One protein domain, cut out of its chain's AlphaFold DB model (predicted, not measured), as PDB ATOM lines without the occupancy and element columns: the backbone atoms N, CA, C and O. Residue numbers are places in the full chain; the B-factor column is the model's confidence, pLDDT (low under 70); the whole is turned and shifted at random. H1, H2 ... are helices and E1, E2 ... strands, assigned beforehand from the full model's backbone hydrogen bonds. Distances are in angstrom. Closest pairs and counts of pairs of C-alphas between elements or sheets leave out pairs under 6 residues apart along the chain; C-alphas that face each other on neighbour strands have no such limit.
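This is residues 176 to 314 of the 333 residues of an uncharacterized protein of Halomonas sp. (UniProt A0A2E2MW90). The chain from E1 to E14 is wound in stacked turns: a six-stranded sheet and a five-stranded sheet, partly face to face, form two walls, and a small three-stranded sheet, E8, E11 and E14, forms a third wall beside the later turns. H1 covers one face of the six-stranded sheet, and the short H2 follows E3 at one end of the stack. The printed part has 139 residues with two named helices and fourteen named strands, in the order H1 E1 E2 E3 H2 and then E4 to E14. The six-stranded sheet runs E1 E2 E4 E6 E9 E12 and is mixed; the sheets E3 E5 E7 E10 E13 and E8 E11 E14 are parallel throughout; the class is mixed, helices and strands. The whole is compact, with a radius of gyration of the C-alphas of 14.3 A and spans of 43 by 37 by 23 A.

H1, residues 186 to 196, is on the sheet of E1, residues 207 to 210, E2, residues 213 to 217, E4, residues 236 to 240, E6, residues 257 to 260, E9, residues 278 to 280, and E12, residues 300 to 302. This gives two layers, a helix on one face of a sheet, with H1 at a height over the sheet of 8.3 A. H1 runs across the strands, at 77 degrees to E2 on the local plane; the closest C-alphas of H1 and E4 are those of Val 190 and Val 238, 6.4 A apart. Every O i to N i+4 pair in H1 is within hydrogen-bond range. E1 and E2 form a hairpin, antiparallel at 154 degrees, with N 208 and O 215 at 2.8 A. The other neighbours in this sheet are parallel: N 238 and O 214 of E4 and E2 are 2.8 A apart, N 237 and O 257 of E4 and E6 2.8 A, N 279 and O 258 of E9 and E6 2.8 A, and N 301 and O 278 of E12 and E9 2.8 A. The second sheet holds E3, residues 225 to 227, E5, residues 244 to 249, E7, residues 263 to 268, E10, residues 284 to 288, and E13, residues 306 to 309. It forms a sandwich, two sheets face to face, with the first: the facing parts are 10.7 A centre to centre, and the strands of the one stand at 44 degrees to those of the other. Across its pairs, N 248 and O 226 are 2.8 A apart, N 265 and O 245 2.7 A, N 285 and O 264 2.9 A, and N 307 and O 284 2.8 A. H2, residues 228 to 231, only grazes both sheets and is too short for an O i to N i+4 pair; its one O i to N i+3 pair is within range. In the third sheet, E8, residues 272 to 274, E11, residues 294 to 296, and E14, residues 311 to 313, N 295 and O 272 are 2.8 A apart and N 312 and O 294 2.9 A. H1 and E8 are apart.

H1 begins at C-alpha 186, (-24.662, 104.325, 49.565), and is 15.6 A long. E5 measures 16.3 A, E7 16.2 A, E10 13.6 A, E4 13.5 A and E2 13.4 A. E1 begins at C-alpha 207, (-27.346, 110.403, 66.261), and E14 ends at C-alpha 313, (-29.932, 84.079, 55.673).

The C-alphas of Asp 199 and Glu 291 are the two farthest apart, at 43.9 A. The printed part has no cut and no long link. The mean pLDDT of the printed part is 77.7; it is under 70 in 41 residues, among them 176 to 186 and 290 to 314.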
ATOM      1  N   ASP A 176     -19.180  99.150  41.410       37.22
ATOM      2  CA  ASP A 176     -18.494 100.363  40.970       37.22
ATOM      3  C   ASP A 176     -18.624 100.680  39.473       37.22
ATOM      4  O   ASP A 176     -18.554 101.852  39.107       37.22
ATOM      5  N   ASN A 177     -18.804  99.680  38.600       35.16
ATOM      6  CA  ASN A 177     -18.856  99.913  37.149       35.16
ATOM      7  C   ASN A 177     -20.271 100.048  36.557       35.16
ATOM      8  O   ASN A 177     -20.367 100.389  35.378       35.16
ATOM      9  N   PHE A 178     -21.337  99.801  37.327       34.72
ATOM     10  CA  PHE A 178     -22.729  99.880  36.839       34.72
ATOM     11  C   PHE A 178     -23.517 101.064  37.411       34.72
ATOM     12  O   PHE A 178     -24.436 101.556  36.762       34.72
ATOM     13  N   LEU A 179     -23.118 101.593  38.570       35.53
ATOM     14  CA  LEU A 179     -23.731 102.788  39.150       35.53
ATOM     15  C   LEU A 179     -23.204 104.045  38.438       35.53
ATOM     16  O   LEU A 179     -22.182 104.631  38.805       35.53
ATOM     17  N   HIS A 180     -23.880 104.451  37.363       33.25
ATOM     18  CA  HIS A 180     -23.629 105.725  36.694       33.25
ATOM     19  C   HIS A 180     -24.358 106.867  37.419       33.25
ATOM     20  O   HIS A 180     -25.456 107.253  37.042       33.25
ATOM     21  N   GLY A 181     -23.708 107.427  38.441       42.56
ATOM     22  CA  GLY A 181     -24.197 108.570  39.218       42.56
ATOM     23  C   GLY A 181     -23.842 108.398  40.691       42.56
ATOM     24  O   GLY A 181     -24.015 107.309  41.229       42.56
ATOM     25  N   GLU A 182     -23.316 109.437  41.346       48.50
ATOM     26  CA  GLU A 182     -22.986 109.347  42.781       48.50
ATOM     27  C   GLU A 182     -24.235 109.139  43.652       48.50
ATOM     28  O   GLU A 182     -24.131 108.525  44.705       48.50
ATOM     29  N   GLU A 183     -25.411 109.537  43.158       45.09
ATOM     30  CA  GLU A 183     -26.729 109.390  43.800       45.09
ATOM     31  C   GLU A 183     -27.168 107.926  43.998       45.09
ATOM     32  O   GLU A 183     -27.954 107.649  44.893       45.09
ATOM     33  N   LEU A 184     -26.639 106.976  43.212       47.09
ATOM     34  CA  LEU A 184     -27.017 105.553  43.287       47.09
ATOM     35  C   LEU A 184     -26.059 104.714  44.156       47.09
ATOM     36  O   LEU A 184     -26.186 103.493  44.231       47.09
ATOM     37  N   LYS A 185     -25.058 105.343  44.781       58.94
ATOM     38  CA  LYS A 185     -24.165 104.698  45.756       58.94
ATOM     39  C   LYS A 185     -24.700 104.925  47.177       58.94
ATOM     40  O   LYS A 185     -25.334 105.958  47.398       58.94
ATOM     41  N   PRO A 186     -24.366 104.055  48.156       64.81
ATOM     42  CA  PRO A 186     -24.662 104.325  49.565       64.81
ATOM     43  C   PRO A 186     -24.222 105.731  49.980       64.81
ATOM     44  O   PRO A 186     -24.948 106.419  50.682       64.81
ATOM     45  N   ASP A 187     -23.071 106.186  49.477       74.19
ATOM     46  CA  ASP A 187     -22.531 107.520  49.749       74.19
ATOM     47  C   ASP A 187     -23.462 108.650  49.277       74.19
ATOM     48  O   ASP A 187     -23.609 109.651  49.975       74.19
ATOM     49  N   GLY A 188     -24.117 108.494  48.122       69.88
ATOM     50  CA  GLY A 188     -25.078 109.469  47.607       69.88
ATOM     51  C   GLY A 188     -26.344 109.531  48.448       69.88
ATOM     52  O   GLY A 188     -26.771 110.619  48.826       69.88
ATOM     53  N   TYR A 189     -26.892 108.366  48.799       76.38
ATOM     54  CA  TYR A 189     -28.065 108.276  49.667       76.38
ATOM     55  C   TYR A 189     -27.781 108.829  51.072       76.38
ATOM     56  O   TYR A 189     -28.546 109.634  51.601       76.38
ATOM     57  N   VAL A 190     -26.636 108.473  51.658       84.12
ATOM     58  CA  VAL A 190     -26.204 109.005  52.956       84.12
ATOM     59  C   VAL A 190     -26.038 110.527  52.886       84.12
ATOM     60  O   VAL A 190     -26.491 111.220  53.792       84.12
ATOM     61  N   ALA A 191     -25.474 111.068  51.801       83.31
ATOM     62  CA  ALA A 191     -25.331 112.513  51.611       83.31
ATOM     63  C   ALA A 191     -26.671 113.252  51.402       83.31
ATOM     64  O   ALA A 191     -26.772 114.435  51.741       83.31
ATOM     65  N   GLU A 192     -27.690 112.598  50.838       81.75
ATOM     66  CA  GLU A 192     -29.054 113.135  50.753       81.75
ATOM     67  C   GLU A 192     -29.686 113.223  52.148       81.75
ATOM     68  O   GLU A 192     -30.133 114.298  52.554       81.75
ATOM     69  N   VAL A 193     -29.632 112.133  52.918       84.88
ATOM     70  CA  VAL A 193     -30.152 112.095  54.294       84.88
ATOM     71  C   VAL A 193     -29.399 113.082  55.191       84.88
ATOM     72  O   VAL A 193     -30.017 113.799  55.975       84.88
ATOM     73  N   ALA A 194     -28.084 113.229  55.020       88.56
ATOM     74  CA  ALA A 194     -27.290 114.227  55.737       88.56
ATOM     75  C   ALA A 194     -27.833 115.658  55.555       88.56
ATOM     76  O   ALA A 194     -27.825 116.455  56.495       88.56
ATOM     77  N   GLN A 195     -28.340 115.994  54.362       88.25
ATOM     78  CA  GLN A 195     -28.939 117.307  54.099       88.25
ATOM     79  C   GLN A 195     -30.286 117.486  54.807       88.25
ATOM     80  O   GLN A 195     -30.576 118.592  55.262       88.25
ATOM     81  N   GLU A 196     -31.089 116.425  54.934       87.06
ATOM     82  CA  GLU A 196     -32.357 116.450  55.676       87.06
ATOM     83  C   GLU A 196     -32.143 116.674  57.183       87.06
ATOM     84  O   GLU A 196     -32.964 117.313  57.842       87.06
ATOM     85  N   PHE A 197     -31.004 116.222  57.715       92.81
ATOM     86  CA  PHE A 197     -30.631 116.365  59.125       92.81
ATOM     87  C   PHE A 197     -29.723 117.565  59.429       92.81
ATOM     88  O   PHE A 197     -29.333 117.757  60.582       92.81
ATOM     89  N   ALA A 198     -29.413 118.415  58.445       89.44
ATOM     90  CA  ALA A 198     -28.445 119.507  58.596       89.44
ATOM     91  C   ALA A 198     -28.789 120.520  59.709       89.44
ATOM     92  O   ALA A 198     -27.887 121.127  60.291       89.44
ATOM     93  N   ASP A 199     -30.079 120.706  60.005       89.50
ATOM     94  CA  ASP A 199     -30.577 121.633  61.029       89.50
ATOM     95  C   ASP A 199     -31.087 120.923  62.304       89.50
ATOM     96  O   ASP A 199     -31.565 121.586  63.234       89.50
ATOM     97  N   GLU A 200     -30.993 119.592  62.376       90.62
ATOM     98  CA  GLU A 200     -31.511 118.814  63.503       90.62
ATOM     99  C   GLU A 200     -30.530 118.770  64.690       90.62
ATOM    100  O   GLU A 200     -29.309 118.730  64.517       90.62
ATOM    101  N   PRO A 201     -31.033 118.768  65.938       91.38
ATOM    102  CA  PRO A 201     -30.192 118.593  67.108       91.38
ATOM    103  C   PRO A 201     -29.812 117.118  67.287       91.38
ATOM    104  O   PRO A 201     -30.669 116.266  67.520       91.38
ATOM    105  N   PHE A 202     -28.511 116.838  67.271       94.62
ATOM    106  CA  PHE A 202     -27.974 115.506  67.546       94.62
ATOM    107  C   PHE A 202     -27.914 115.214  69.045       94.62
ATOM    108  O   PHE A 202     -27.638 116.084  69.882       94.62
ATOM    109  N   ASN A 203     -28.170 113.956  69.380       92.81
ATOM    110  CA  ASN A 203     -27.997 113.417  70.715       92.81
ATOM    111  C   ASN A 203     -26.499 113.263  71.050       92.81
ATOM    112  O   ASN A 203     -25.642 113.316  70.167       92.81
ATOM    113  N   PRO A 204     -26.146 113.068  72.336       92.44
ATOM    114  CA  PRO A 204     -24.749 112.932  72.760       92.44
ATOM    115  C   PRO A 204     -23.990 111.739  72.162       92.44
ATOM    116  O   PRO A 204     -22.771 111.701  72.273       92.44
ATOM    117  N   ASP A 205     -24.699 110.764  71.601       92.19
ATOM    118  CA  ASP A 205     -24.156 109.610  70.880       92.19
ATOM    119  C   ASP A 205     -23.906 109.895  69.387       92.19
ATOM    120  O   ASP A 205     -23.463 109.008  68.664       92.19
ATOM    121  N   GLY A 206     -24.153 111.127  68.928       94.62
ATOM    122  CA  GLY A 206     -23.914 111.549  67.549       94.62
ATOM    123  C   GLY A 206     -25.001 111.129  66.564       94.62
ATOM    124  O   GLY A 206     -24.755 111.134  65.358       94.62
ATOM    125  N   CYS A 207     -26.192 110.792  67.065       96.44
ATOM    126  CA  CYS A 207     -27.346 110.403  66.261       96.44
ATOM    127  C   CYS A 207     -28.534 111.356  66.450       96.44
ATOM    128  O   CYS A 207     -28.747 111.916  67.525       96.44
ATOM    129  N   ALA A 208     -29.340 111.529  65.410       95.50
ATOM    130  CA  ALA A 208     -30.574 112.301  65.419       95.50
ATOM    131  C   ALA A 208     -31.708 111.473  64.805       95.50
ATOM    132  O   ALA A 208     -31.481 110.646  63.925       95.50
ATOM    133  N   ASN A 209     -32.942 111.717  65.255       92.44
ATOM    134  CA  ASN A 209     -34.110 110.947  64.827       92.44
ATOM    135  C   ASN A 209     -35.175 111.882  64.248       92.44
ATOM    136  O   ASN A 209     -35.588 112.833  64.915       92.44
ATOM    137  N   GLN A 210     -35.696 111.554  63.066       87.38
ATOM    138  CA  GLN A 210     -36.890 112.165  62.486       87.38
ATOM    139  C   GLN A 210     -37.950 111.088  62.242       87.38
ATOM    140  O   GLN A 210     -37.916 110.332  61.273       87.38
ATOM    141  N   GLY A 211     -38.919 110.995  63.156       87.50
ATOM    142  CA  GLY A 211     -39.935 109.947  63.100       87.50
ATOM    143  C   GLY A 211     -39.306 108.563  63.257       87.50
ATOM    144  O   GLY A 211     -38.900 108.210  64.359       87.50
ATOM    145  N   LYS A 212     -39.254 107.804  62.161       86.75
ATOM    146  CA  LYS A 212     -38.703 106.445  62.099       86.75
ATOM    147  C   LYS A 212     -37.359 106.343  61.367       86.75
ATOM    148  O   LYS A 212     -36.830 105.243  61.232       86.75
ATOM    149  N   LEU A 213     -36.839 107.473  60.890       88.38
ATOM    150  CA  LEU A 213     -35.526 107.588  60.269       88.38
ATOM    151  C   LEU A 213     -34.518 108.070  61.314       88.38
ATOM    152  O   LEU A 213     -34.740 109.086  61.980       88.38
ATOM    153  N   VAL A 214     -33.419 107.339  61.449       94.50
ATOM    154  CA  VAL A 214     -32.291 107.668  62.323       94.50
ATOM    155  C   VAL A 214     -31.089 107.998  61.454       94.50
ATOM    156  O   VAL A 214     -30.754 107.233  60.553       94.50
ATOM    157  N   TYR A 215     -30.423 109.107  61.749       95.94
ATOM    158  CA  TYR A 215     -29.187 109.504  61.091       95.94
ATOM    159  C   TYR A 215     -28.067 109.679  62.113       95.94
ATOM    160  O   TYR A 215     -28.224 110.413  63.088       95.94
ATOM    161  N   CYS A 216     -26.933 109.023  61.887       96.75
ATOM    162  CA  CYS A 216     -25.751 109.107  62.738       96.75
ATOM    163  C   CYS A 216     -24.549 109.552  61.923       96.75
ATOM    164  O   CYS A 216     -24.289 108.999  60.856       96.75
ATOM    165  N   ALA A 217     -23.797 110.514  62.451       95.69
ATOM    166  CA  ALA A 217     -22.685 111.107  61.726       95.69
ATOM    167  C   ALA A 217     -21.454 111.302  62.609       95.69
ATOM    168  O   ALA A 217     -21.525 111.753  63.758       95.69
ATOM    169  N   GLN A 218     -20.293 110.958  62.051       94.44
ATOM    170  CA  GLN A 218     -19.007 111.049  62.739       94.44
ATOM    171  C   GLN A 218     -18.678 112.479  63.192       94.44
ATOM    172  O   GLN A 218     -18.146 112.686  64.284       94.44
ATOM    173  N   ASP A 219     -19.001 113.479  62.372       93.19
ATOM    174  CA  ASP A 219     -18.752 114.892  62.672       93.19
ATOM    175  C   ASP A 219     -19.679 115.444  63.773       93.19
ATOM    176  O   ASP A 219     -19.331 116.426  64.435       93.19
ATOM    177  N   GLN A 220     -20.798 114.760  64.034       94.62
ATOM    178  CA  GLN A 220     -21.727 115.031  65.134       94.62
ATOM    179  C   GLN A 220     -21.385 114.267  66.421       94.62
ATOM    180  O   GLN A 220     -22.061 114.434  67.436       94.62
ATOM    181  N   GLY A 221     -20.306 113.477  66.419       91.88
ATOM    182  CA  GLY A 221     -19.800 112.775  67.600       91.88
ATOM    183  C   GLY A 221     -20.093 111.276  67.640       91.88
ATOM    184  O   GLY A 221     -19.852 110.664  68.677       91.88
ATOM    185  N   PHE A 222     -20.573 110.678  66.544       96.44
ATOM    186  CA  PHE A 222     -20.765 109.232  66.469       96.44
ATOM    187  C   PHE A 222     -19.411 108.503  66.468       96.44
ATOM    188  O   PHE A 222     -18.528 108.796  65.662       96.44
ATOM    189  N   GLU A 223     -19.238 107.538  67.376       94.25
ATOM    190  CA  GLU A 223     -17.946 106.876  67.628       94.25
ATOM    191  C   GLU A 223     -17.734 105.577  66.824       94.25
ATOM    192  O   GLU A 223     -16.742 104.877  67.034       94.25
ATOM    193  N   GLY A 224     -18.643 105.237  65.900       92.31
ATOM    194  CA  GLY A 224     -18.508 104.049  65.048       92.31
ATOM    195  C   GLY A 224     -18.941 102.740  65.705       92.31
ATOM    196  O   GLY A 224     -18.582 101.667  65.228       92.31
ATOM    197  N   SER A 225     -19.706 102.803  66.795       94.38
ATOM    198  CA  SER A 225     -20.356 101.639  67.395       94.38
ATOM    199  C   SER A 225     -21.785 101.990  67.784       94.38
ATOM    200  O   SER A 225     -22.040 103.059  68.342       94.38
ATOM    201  N   MET A 226     -22.715 101.093  67.471       93.81
ATOM    202  CA  MET A 226     -24.129 101.249  67.779       93.81
ATOM    203  C   MET A 226     -24.720  99.916  68.219       93.81
ATOM    204  O   MET A 226     -24.556  98.904  67.542       93.81
ATOM    205  N   ASN A 227     -25.499  99.948  69.299       92.75
ATOM    206  CA  ASN A 227     -26.402  98.859  69.638       92.75
ATOM    207  C   ASN A 227     -27.792  99.151  69.067       92.75
ATOM    208  O   ASN A 227     -28.452 100.104  69.497       92.75
ATOM    209  N   LEU A 228     -28.228  98.320  68.117       90.56
ATOM    210  CA  LEU A 228     -29.471  98.509  67.365       90.56
ATOM    211  C   LEU A 228     -30.723  98.432  68.255       90.56
ATOM    212  O   LEU A 228     -31.723  99.079  67.952       90.56
ATOM    213  N   ALA A 229     -30.647  97.764  69.413       88.44
ATOM    214  CA  ALA A 229     -31.719  97.751  70.418       88.44
ATOM    215  C   ALA A 229     -32.051  99.156  70.956       88.44
ATOM    216  O   ALA A 229     -33.172  99.432  71.385       88.44
ATOM    217  N   SER A 230     -31.083 100.078  70.916       89.75
ATOM    218  CA  SER A 230     -31.287 101.473  71.335       89.75
ATOM    219  C   SER A 230     -32.194 102.249  70.373       89.75
ATOM    220  O   SER A 230     -32.687 103.318  70.729       89.75
ATOM    221  N   TYR A 231     -32.429 101.696  69.180       89.94
ATOM    222  CA  TYR A 231     -33.170 102.289  68.072       89.94
ATOM    223  C   TYR A 231     -34.309 101.375  67.594       89.94
ATOM    224  O   TYR A 231     -34.646 101.370  66.418       89.94
ATOM    225  N   ALA A 232     -34.934 100.621  68.505       86.19
ATOM    226  CA  ALA A 232     -35.973  99.634  68.180       86.19
ATOM    227  C   ALA A 232     -37.230 100.199  67.476       86.19
ATOM    228  O   ALA A 232     -37.985  99.436  66.885       86.19
ATOM    229  N   ASP A 233     -37.472 101.513  67.551       86.56
ATOM    230  CA  ASP A 233     -38.596 102.182  66.872       86.56
ATOM    231  C   ASP A 233     -38.242 102.687  65.454       86.56
ATOM    232  O   ASP A 233     -39.096 103.271  64.777       86.56
ATOM    233  N   ALA A 234     -36.985 102.536  65.024       86.50
ATOM    234  CA  ALA A 234     -36.527 102.964  63.710       86.50
ATOM    235  C   ALA A 234     -36.895 101.926  62.645       86.50
ATOM    236  O   ALA A 234     -36.572 100.756  62.805       86.50
ATOM    237  N   ASP A 235     -37.497 102.371  61.540       82.94
ATOM    238  CA  ASP A 235     -37.632 101.539  60.334       82.94
ATOM    239  C   ASP A 235     -36.356 101.654  59.473       82.94
ATOM    240  O   ASP A 235     -36.052 100.769  58.674       82.94
ATOM    241  N   GLN A 236     -35.602 102.753  59.623       84.38
ATOM    242  CA  GLN A 236     -34.406 103.020  58.833       84.38
ATOM    243  C   GLN A 236     -33.309 103.721  59.638       84.38
ATOM    244  O   GLN A 236     -33.569 104.682  60.368       84.38
ATOM    245  N   ILE A 237     -32.068 103.266  59.465       92.50
ATOM    246  CA  ILE A 237     -30.874 103.802  60.118       92.50
ATOM    247  C   ILE A 237     -29.817 104.114  59.057       92.50
ATOM    248  O   ILE A 237     -29.418 103.252  58.277       92.50
ATOM    249  N   VAL A 238     -29.340 105.352  59.036       92.56
ATOM    250  CA  VAL A 238     -28.371 105.847  58.058       92.56
ATOM    251  C   VAL A 238     -27.133 106.349  58.787       92.56
ATOM    252  O   VAL A 238     -27.231 107.154  59.711       92.56
ATOM    253  N   ILE A 239     -25.964 105.837  58.406       95.19
ATOM    254  CA  ILE A 239     -24.718 106.035  59.153       95.19
ATOM    255  C   ILE A 239     -23.626 106.578  58.233       95.19
ATOM    256  O   ILE A 239     -23.065 105.846  57.412       95.19
ATOM    257  N   GLU A 240     -23.273 107.844  58.435       94.62
ATOM    258  CA  GLU A 240     -22.094 108.470  57.846       94.62
ATOM    259  C   GLU A 240     -20.886 108.266  58.769       94.62
ATOM    260  O   GLU A 240     -20.763 108.889  59.831       94.62
ATOM    261  N   TYR A 241     -19.979 107.368  58.381       94.12
ATOM    262  CA  TYR A 241     -18.799 107.078  59.186       94.12
ATOM    263  C   TYR A 241     -17.619 106.605  58.339       94.12
ATOM    264  O   TYR A 241     -17.728 105.652  57.570       94.12
ATOM    265  N   GLU A 242     -16.450 107.217  58.530       89.06
ATOM    266  CA  GLU A 242     -15.212 106.753  57.910       89.06
ATOM    267  C   GLU A 242     -14.449 105.831  58.870       89.06
ATOM    268  O   GLU A 242     -13.803 106.277  59.824       89.06
ATOM    269  N   GLY A 243     -14.485 104.521  58.611       83.25
ATOM    270  CA  GLY A 243     -13.692 103.544  59.356       83.25
ATOM    271  C   GLY A 243     -14.383 102.201  59.563       83.25
ATOM    272  O   GLY A 243     -15.224 101.780  58.770       83.25
ATOM    273  N   GLN A 244     -13.983 101.509  60.633       85.75
ATOM    274  CA  GLN A 244     -14.666 100.299  61.082       85.75
ATOM    275  C   GLN A 244     -15.901 100.694  61.883       85.75
ATOM    276  O   GLN A 244     -15.779 101.409  62.877       85.75
ATOM    277  N   LEU A 245     -17.057 100.219  61.437       93.56
ATOM    278  CA  LEU A 245     -18.336 100.399  62.109       93.56
ATOM    279  C   LEU A 245     -18.725  99.081  62.777       93.56
ATOM    280  O   LEU A 245     -18.687  98.047  62.118       93.56
ATOM    281  N   THR A 246     -19.121  99.105  64.045       94.62
ATOM    282  CA  THR A 246     -19.672  97.935  64.744       94.62
ATOM    283  C   THR A 246     -21.167  98.122  64.987       94.62
ATOM    284  O   THR A 246     -21.583  99.126  65.565       94.62
ATOM    285  N   LEU A 247     -21.970  97.152  64.553       93.44
ATOM    286  CA  LEU A 247     -23.416  97.106  64.758       93.44
ATOM    287  C   LEU A 247     -23.742  95.915  65.658       93.44
ATOM    288  O   LEU A 247     -23.654  94.770  65.222       93.44
ATOM    289  N   GLU A 248     -24.097  96.176  66.910       92.50
ATOM    290  CA  GLU A 248     -24.448  95.134  67.872       92.50
ATOM    291  C   GLU A 248     -25.946  94.805  67.778       92.50
ATOM    292  O   GLU A 248     -26.801  95.670  68.008       92.50
ATOM    293  N   LEU A 249     -26.267  93.539  67.493       88.19
ATOM    294  CA  LEU A 249     -27.603  92.967  67.659       88.19
ATOM    295  C   LEU A 249     -27.645  92.173  68.960       88.19
ATOM    296  O   LEU A 249     -27.094  91.078  69.060       88.19
ATOM    297  N   THR A 250     -28.319  92.740  69.958       84.88
ATOM    298  CA  THR A 250     -28.500  92.108  71.277       84.88
ATOM    299  C   THR A 250     -29.950  91.734  71.584       84.88
ATOM    300  O   THR A 250     -30.197  90.982  72.526       84.88
ATOM    301  N   ASP A 251     -30.896  92.226  70.783       77.88
ATOM    302  CA  ASP A 251     -32.310  91.884  70.885       77.88
ATOM    303  C   ASP A 251     -32.668  90.730  69.950       77.88
ATOM    304  O   ASP A 251     -32.057  90.540  68.901       77.88
ATOM    305  N   ALA A 252     -33.718  89.990  70.318       74.94
ATOM    306  CA  ALA A 252     -34.192  88.838  69.552       74.94
ATOM    307  C   ALA A 252     -34.589  89.187  68.105       74.94
ATOM    308  O   ALA A 252     -34.601  88.313  67.243       74.94
ATOM    309  N   SER A 253     -34.938  90.447  67.833       79.88
ATOM    310  CA  SER A 253     -35.285  90.920  66.497       79.88
ATOM    311  C   SER A 253     -35.010  92.419  66.354       79.88
ATOM    312  O   SER A 253     -35.213  93.174  67.304       79.88
ATOM    313  N   CYS A 254     -34.540  92.833  65.179       82.88
ATOM    314  CA  CYS A 254     -34.341  94.220  64.776       82.88
ATOM    315  C   CYS A 254     -35.046  94.447  63.436       82.88
ATOM    316  O   CYS A 254     -34.656  93.840  62.443       82.88
ATOM    317  N   ASP A 255     -36.069  95.299  63.419       82.38
ATOM    318  CA  ASP A 255     -36.899  95.585  62.242       82.38
ATOM    319  C   ASP A 255     -36.476  96.910  61.576       82.38
ATOM    320  O   ASP A 255     -37.268  97.847  61.495       82.38
ATOM    321  N   ALA A 256     -35.211  97.021  61.159       81.44
ATOM    322  CA  ALA A 256     -34.669  98.247  60.570       81.44
ATOM    323  C   ALA A 256     -33.771  97.968  59.360       81.44
ATOM    324  O   ALA A 256     -32.885  97.112  59.423       81.44
ATOM    325  N   SER A 257     -33.944  98.750  58.291       83.19
ATOM    326  CA  SER A 257     -33.000  98.791  57.169       83.19
ATOM    327  C   SER A 257     -31.856  99.764  57.462       83.19
ATOM    328  O   SER A 257     -32.066 100.864  57.972       83.19
ATOM    329  N   ILE A 258     -30.627  99.375  57.136       89.06
ATOM    330  CA  ILE A 258     -29.400 100.077  57.511       89.06
ATOM    331  C   ILE A 258     -28.612 100.444  56.255       89.06
ATOM    332  O   ILE A 258     -28.264  99.570  55.465       89.06
ATOM    333  N   ALA A 259     -28.267 101.721  56.097       88.75
ATOM    334  CA  ALA A 259     -27.384 102.208  55.038       88.75
ATOM    335  C   ALA A 259     -26.156 102.904  55.637       88.75
ATOM    336  O   ALA A 259     -26.281 103.708  56.560       88.75
ATOM    337  N   THR A 260     -24.956 102.618  55.131       90.50
ATOM    338  CA  THR A 260     -23.728 103.216  55.664       90.50
ATOM    339  C   THR A 260     -22.638 103.449  54.625       90.50
ATOM    340  O   THR A 260     -22.482 102.683  53.671       90.50
ATOM    341  N   THR A 261     -21.834 104.489  54.863       88.44
ATOM    342  CA  THR A 261     -20.586 104.745  54.129       88.44
ATOM    343  C   THR A 261     -19.372 103.971  54.670       88.44
ATOM    344  O   THR A 261     -18.270 104.046  54.127       88.44
ATOM    345  N   ALA A 262     -19.542 103.236  55.771       88.62
ATOM    346  CA  ALA A 262     -18.459 102.543  56.460       88.62
ATOM    347  C   ALA A 262     -18.250 101.106  55.956       88.62
ATOM    348  O   ALA A 262     -18.948 100.615  55.074       88.62
ATOM    349  N   ALA A 263     -17.297 100.400  56.576       84.56
ATOM    350  CA  ALA A 263     -17.178  98.945  56.506       84.56
ATOM    351  C   ALA A 263     -17.773  98.315  57.786       84.56
ATOM    352  O   ALA A 263     -17.059  98.210  58.794       84.56
ATOM    353  N   PRO A 264     -19.073  97.960  57.800       89.00
ATOM    354  CA  PRO A 264     -19.746  97.451  58.986       89.00
ATOM    355  C   PRO A 264     -19.311  96.032  59.351       89.00
ATOM    356  O   PRO A 264     -19.152  95.150  58.507       89.00
ATOM    357  N   THR A 265     -19.180  95.814  60.653       89.19
ATOM    358  CA  THR A 265     -19.121  94.520  61.316       89.19
ATOM    359  C   THR A 265     -20.369  94.376  62.173       89.19
ATOM    360  O   THR A 265     -20.548  95.104  63.147       89.19
ATOM    361  N   VAL A 266     -21.244  93.458  61.789       88.81
ATOM    362  CA  VAL A 266     -22.463  93.134  62.520       88.81
ATOM    363  C   VAL A 266     -22.140  92.037  63.528       88.81
ATOM    364  O   VAL A 266     -21.765  90.933  63.138       88.81
ATOM    365  N   GLU A 267     -22.270  92.345  64.813       89.38
ATOM    366  CA  GLU A 267     -22.039  91.421  65.922       89.38
ATOM    367  C   GLU A 267     -23.382  91.018  66.526       89.38
ATOM    368  O   GLU A 267     -24.050  91.799  67.201       89.38
ATOM    369  N   ALA A 268     -23.796  89.790  66.241       83.31
ATOM    370  CA  ALA A 268     -25.037  89.218  66.732       83.31
ATOM    371  C   ALA A 268     -24.789  88.355  67.975       83.31
ATOM    372  O   ALA A 268     -23.906  87.492  67.985       83.31
ATOM    373  N   HIS A 269     -25.581  88.584  69.023       84.56
ATOM    374  CA  HIS A 269     -25.453  87.905  70.309       84.56
ATOM    375  C   HIS A 269     -26.738  87.149  70.669       84.56
ATOM    376  O   HIS A 269     -27.760  87.759  70.982       84.56
ATOM    377  N   GLY A 270     -26.663  85.820  70.711       79.19
ATOM    378  CA  GLY A 270     -27.796  84.931  70.937       79.19
ATOM    379  C   GLY A 270     -28.618  84.667  69.676       79.19
ATOM    380  O   GLY A 270     -28.144  84.805  68.551       79.19
ATOM    381  N   ASP A 271     -29.868  84.253  69.874       74.44
ATOM    382  CA  ASP A 271     -30.818  84.042  68.782       74.44
ATOM    383  C   ASP A 271     -31.411  85.389  68.357       74.44
ATOM    384  O   ASP A 271     -32.275  85.930  69.053       74.44
ATOM    385  N   VAL A 272     -30.936  85.934  67.234       77.62
ATOM    386  CA  VAL A 272     -31.324  87.266  66.751       77.62
ATOM    387  C   VAL A 272     -31.726  87.242  65.282       77.62
ATOM    388  O   VAL A 272     -31.123  86.542  64.467       77.62
ATOM    389  N   THR A 273     -32.714  88.064  64.936       73.69
ATOM    390  CA  THR A 273     -33.186  88.239  63.559       73.69
ATOM    391  C   THR A 273     -33.084  89.702  63.128       73.69
ATOM    392  O   THR A 273     -33.734  90.561  63.716       73.69
ATOM    393  N   LEU A 274     -32.323  89.996  62.076       78.06
ATOM    394  CA  LEU A 274     -32.344  91.284  61.381       78.06
ATOM    395  C   LEU A 274     -33.394  91.242  60.264       78.06
ATOM    396  O   LEU A 274     -33.187  90.585  59.243       78.06
ATOM    397  N   ASN A 275     -34.501  91.947  60.466       74.62
ATOM    398  CA  ASN A 275     -35.573  92.146  59.502       74.62
ATOM    399  C   ASN A 275     -35.442  93.509  58.826       74.62
ATOM    400  O   ASN A 275     -36.129  94.469  59.164       74.62
ATOM    401  N   GLY A 276     -34.530  93.584  57.868       67.19
ATOM    402  CA  GLY A 276     -34.277  94.793  57.103       67.19
ATOM    403  C   GLY A 276     -33.071  94.626  56.200       67.19
ATOM    404  O   GLY A 276     -32.316  93.653  56.307       67.19
ATOM    405  N   ASP A 277     -32.915  95.571  55.287       73.00
ATOM    406  CA  ASP A 277     -31.818  95.568  54.330       73.00
ATOM    407  C   ASP A 277     -30.540  96.121  54.967       73.00
ATOM    408  O   ASP A 277     -30.585  96.945  55.875       73.00
ATOM    409  N   LEU A 278     -29.378  95.696  54.485       79.38
ATOM    410  CA  LEU A 278     -28.077  96.186  54.914       79.38
ATOM    411  C   LEU A 278     -27.278  96.629  53.697       79.38
ATOM    412  O   LEU A 278     -26.878  95.800  52.883       79.38
ATOM    413  N   TRP A 279     -27.016  97.927  53.594       79.69
ATOM    414  CA  TRP A 279     -26.348  98.545  52.458       79.69
ATOM    415  C   TRP A 279     -25.077  99.281  52.884       79.69
ATOM    416  O   TRP A 279     -25.109 100.164  53.734       79.69
ATOM    417  N   SER A 280     -23.938  98.917  52.296       79.94
ATOM    418  CA  SER A 280     -22.615  99.409  52.697       79.94
ATOM    419  C   SER A 280     -21.757  99.824  51.501       79.94
ATOM    420  O   SER A 280     -21.686  99.094  50.506       79.94
ATOM    421  N   SER A 281     -21.043 100.953  51.612       76.81
ATOM    422  CA  SER A 281     -19.988 101.336  50.653       76.81
ATOM    423  C   SER A 281     -18.593 100.795  50.999       76.81
ATOM    424  O   SER A 281     -17.645 100.974  50.226       76.81
ATOM    425  N   GLY A 282     -18.457 100.075  52.114       67.75
ATOM    426  CA  GLY A 282     -17.276  99.299  52.475       67.75
ATOM    427  C   GLY A 282     -17.519  97.790  52.468       67.75
ATOM    428  O   GLY A 282     -18.612  97.309  52.171       67.75
ATOM    429  N   SER A 283     -16.482  97.025  52.824       69.44
ATOM    430  CA  SER A 283     -16.622  95.594  53.116       69.44
ATOM    431  C   SER A 283     -17.558  95.365  54.296       69.44
ATOM    432  O   SER A 283     -17.460  96.056  55.305       69.44
ATOM    433  N   LEU A 284     -18.395  94.342  54.187       74.12
ATOM    434  CA  LEU A 284     -19.349  93.962  55.215       74.12
ATOM    435  C   LEU A 284     -18.920  92.647  55.866       74.12
ATOM    436  O   LEU A 284     -18.633  91.666  55.180       74.12
ATOM    437  N   ALA A 285     -18.924  92.603  57.190       74.75
ATOM    438  CA  ALA A 285     -18.802  91.370  57.946       74.75
ATOM    439  C   ALA A 285     -20.025  91.186  58.840       74.75
ATOM    440  O   ALA A 285     -20.479  92.133  59.470       74.75
ATOM    441  N   ILE A 286     -20.548  89.969  58.910       78.81
ATOM    442  CA  ILE A 286     -21.600  89.598  59.852       78.81
ATOM    443  C   ILE A 286     -21.067  88.396  60.635       78.81
ATOM    444  O   ILE A 286     -20.557  87.439  60.042       78.81
ATOM    445  N   TYR A 287     -21.179  88.447  61.958       74.25
ATOM    446  CA  TYR A 287     -20.734  87.403  62.872       74.25
ATOM    447  C   TYR A 287     -21.874  87.033  63.817       74.25
ATOM    448  O   TYR A 287     -22.335  87.869  64.594       74.25
ATOM    449  N   GLY A 288     -22.316  85.778  63.753       67.81
ATOM    450  CA  GLY A 288     -23.096  85.158  64.820       67.81
ATOM    451  C   GLY A 288     -22.192  84.600  65.913       67.81
ATOM    452  O   GLY A 288     -21.039  84.222  65.664       67.81
ATOM    453  N   ASP A 289     -22.706  84.528  67.135       70.69
ATOM    454  CA  ASP A 289     -22.032  83.795  68.194       70.69
ATOM    455  C   ASP A 289     -22.053  82.275  67.926       70.69
ATOM    456  O   ASP A 289     -22.725  81.757  67.039       70.69
ATOM    457  N   ALA A 290     -21.226  81.529  68.659       56.53
ATOM    458  CA  ALA A 290     -21.099  80.086  68.447       56.53
ATOM    459  C   ALA A 290     -22.277  79.274  69.026       56.53
ATOM    460  O   ALA A 290     -22.365  78.070  68.772       56.53
ATOM    461  N   GLU A 291     -23.117  79.895  69.860       60.59
ATOM    462  CA  GLU A 291     -24.181  79.231  70.625       60.59
ATOM    463  C   GLU A 291     -25.599  79.692  70.242       60.59
ATOM    464  O   GLU A 291     -26.557  79.037  70.658       60.59
ATOM    465  N   GLY A 292     -25.742  80.755  69.448       60.16
ATOM    466  CA  GLY A 292     -27.003  81.322  68.982       60.16
ATOM    467  C   GLY A 292     -27.142  81.307  67.459       60.16
ATOM    468  O   GLY A 292     -26.238  80.929  66.710       60.16
ATOM    469  N   SER A 293     -28.344  81.642  67.004       61.66
ATOM    470  CA  SER A 293     -28.709  81.692  65.593       61.66
ATOM    471  C   SER A 293     -28.887  83.133  65.131       61.66
ATOM    472  O   SER A 293     -29.848  83.789  65.523       61.66
ATOM    473  N   THR A 294     -28.040  83.585  64.206       62.47
ATOM    474  CA  THR A 294     -28.228  84.869  63.518       62.47
ATOM    475  C   THR A 294     -28.990  84.669  62.221       62.47
ATOM    476  O   THR A 294     -28.525  83.956  61.323       62.47
ATOM    477  N   VAL A 295     -30.142  85.325  62.116       63.34
ATOM    478  CA  VAL A 295     -30.975  85.346  60.917       63.34
ATOM    479  C   VAL A 295     -30.986  86.737  60.299       63.34
ATOM    480  O   VAL A 295     -31.166  87.720  61.004       63.34
ATOM    481  N   VAL A 296     -30.816  86.830  58.982       66.81
ATOM    482  CA  VAL A 296     -31.043  88.072  58.225       66.81
ATOM    483  C   VAL A 296     -32.142  87.800  57.212       66.81
ATOM    484  O   VAL A 296     -31.975  86.894  56.392       66.81
ATOM    485  N   THR A 297     -33.253  88.536  57.297       60.09
ATOM    486  CA  THR A 297     -34.430  88.349  56.434       60.09
ATOM    487  C   THR A 297     -34.555  89.375  55.304       60.09
ATOM    488  O   THR A 297     -35.403  89.207  54.430       60.09
ATOM    489  N   GLY A 298     -33.702  90.405  55.287       58.38
ATOM    490  CA  GLY A 298     -33.649  91.413  54.223       58.38
ATOM    491  C   GLY A 298     -32.475  91.256  53.254       58.38
ATOM    492  O   GLY A 298     -31.743  90.261  53.253       58.38
ATOM    493  N   THR A 299     -32.303  92.263  52.403       63.25
ATOM    494  CA  THR A 299     -31.303  92.318  51.333       63.25
ATOM    495  C   THR A 299     -29.961  92.784  51.867       63.25
ATOM    496  O   THR A 299     -29.881  93.750  52.613       63.25
ATOM    497  N   VAL A 300     -28.869  92.150  51.444       66.94
ATOM    498  CA  VAL A 300     -27.517  92.568  51.828       66.94
ATOM    499  C   VAL A 300     -26.745  93.042  50.604       66.94
ATOM    500  O   VAL A 300     -26.454  92.263  49.699       66.94
ATOM    501  N   VAL A 301     -26.369  94.318  50.605       67.00
ATOM    502  CA  VAL A 301     -25.659  94.995  49.522       67.00
ATOM    503  C   VAL A 301     -24.363  95.596  50.060       67.00
ATOM    504  O   VAL A 301     -24.345  96.366  51.017       67.00
ATOM    505  N   SER A 302     -23.243  95.267  49.425       66.81
ATOM    506  CA  SER A 302     -21.919  95.768  49.794       66.81
ATOM    507  C   SER A 302     -21.121  96.044  48.529       66.81
ATOM    508  O   SER A 302     -21.051  95.194  47.642       66.81
ATOM    509  N   THR A 303     -20.489  97.211  48.438       64.50
ATOM    510  CA  THR A 303     -19.531  97.504  47.354       64.50
ATOM    511  C   THR A 303     -18.183  96.801  47.582       64.50
ATOM    512  O   THR A 303     -17.426  96.586  46.632       64.50
ATOM    513  N   GLY A 304     -17.879  96.425  48.833       57.62
ATOM    514  CA  GLY A 304     -16.723  95.620  49.222       57.62
ATOM    515  C   GLY A 304     -17.039  94.127  49.362       57.62
ATOM    516  O   GLY A 304     -18.158  93.674  49.129       57.62
ATOM    517  N   GLY A 305     -16.045  93.337  49.778       50.75
ATOM    518  CA  GLY A 305     -16.250  91.910  50.061       50.75
ATOM    519  C   GLY A 305     -17.170  91.682  51.265       50.75
ATOM    520  O   GLY A 305     -17.082  92.438  52.235       50.75
ATOM    521  N   VAL A 306     -17.992  90.631  51.201       61.09
ATOM    522  CA  VAL A 306     -18.888  90.192  52.283       61.09
ATOM    523  C   VAL A 306     -18.291  88.969  52.986       61.09
ATOM    524  O   VAL A 306     -17.929  87.992  52.332       61.09
ATOM    525  N   SER A 307     -18.183  89.017  54.314       58.91
ATOM    526  CA  SER A 307     -17.740  87.909  55.168       58.91
ATOM    527  C   SER A 307     -18.856  87.499  56.121       58.91
ATOM    528  O   SER A 307     -19.484  88.352  56.741       58.91
ATOM    529  N   THR A 308     -19.070  86.197  56.284       64.19
ATOM    530  CA  THR A 308     -20.104  85.648  57.168       64.19
ATOM    531  C   THR A 308     -19.530  84.527  58.033       64.19
ATOM    532  O   THR A 308     -18.699  83.744  57.567       64.19
ATOM    533  N   ASP A 309     -19.955  84.455  59.295       52.84
ATOM    534  CA  ASP A 309     -19.689  83.339  60.213       52.84
ATOM    535  C   ASP A 309     -20.953  83.027  61.032       52.84
ATOM    536  O   ASP A 309     -21.570  83.944  61.572       52.84
ATOM    537  N   ASN A 310     -21.340  81.750  61.113       48.69
ATOM    538  CA  ASN A 310     -22.538  81.265  61.825       48.69
ATOM    539  C   ASN A 310     -23.857  82.003  61.507       48.69
ATOM    540  O   ASN A 310     -24.663  82.256  62.398       48.69
ATOM    541  N   ILE A 311     -24.109  82.330  60.235       50.41
ATOM    542  CA  ILE A 311     -25.335  83.039  59.825       50.41
ATOM    543  C   ILE A 311     -26.210  82.179  58.935       50.41
ATOM    544  O   ILE A 311     -25.738  81.512  58.011       50.41
ATOM    545  N   THR A 312     -27.508  82.266  59.196       41.22
ATOM    546  CA  THR A 312     -28.557  81.757  58.325       41.22
ATOM    547  C   THR A 312     -29.226  82.955  57.671       41.22
ATOM    548  O   THR A 312     -29.960  83.682  58.323       41.22
ATOM    549  N   PHE A 313     -29.009  83.189  56.380       48.09
ATOM    550  CA  PHE A 313     -29.932  84.079  55.673       48.09
ATOM    551  C   PHE A 313     -31.308  83.404  55.663       48.09
ATOM    552  O   PHE A 313     -31.404  82.177  55.727       48.09
ATOM    553  N   VAL A 314     -32.382  84.167  55.627       38.16
ATOM    554  CA  VAL A 314     -33.723  83.649  55.369       38.16
ATOM    555  C   VAL A 314     -34.284  84.568  54.295       38.16
ATOM    556  O   VAL A 314     -34.271  85.772  54.490       38.16
TER     557      VAL A 314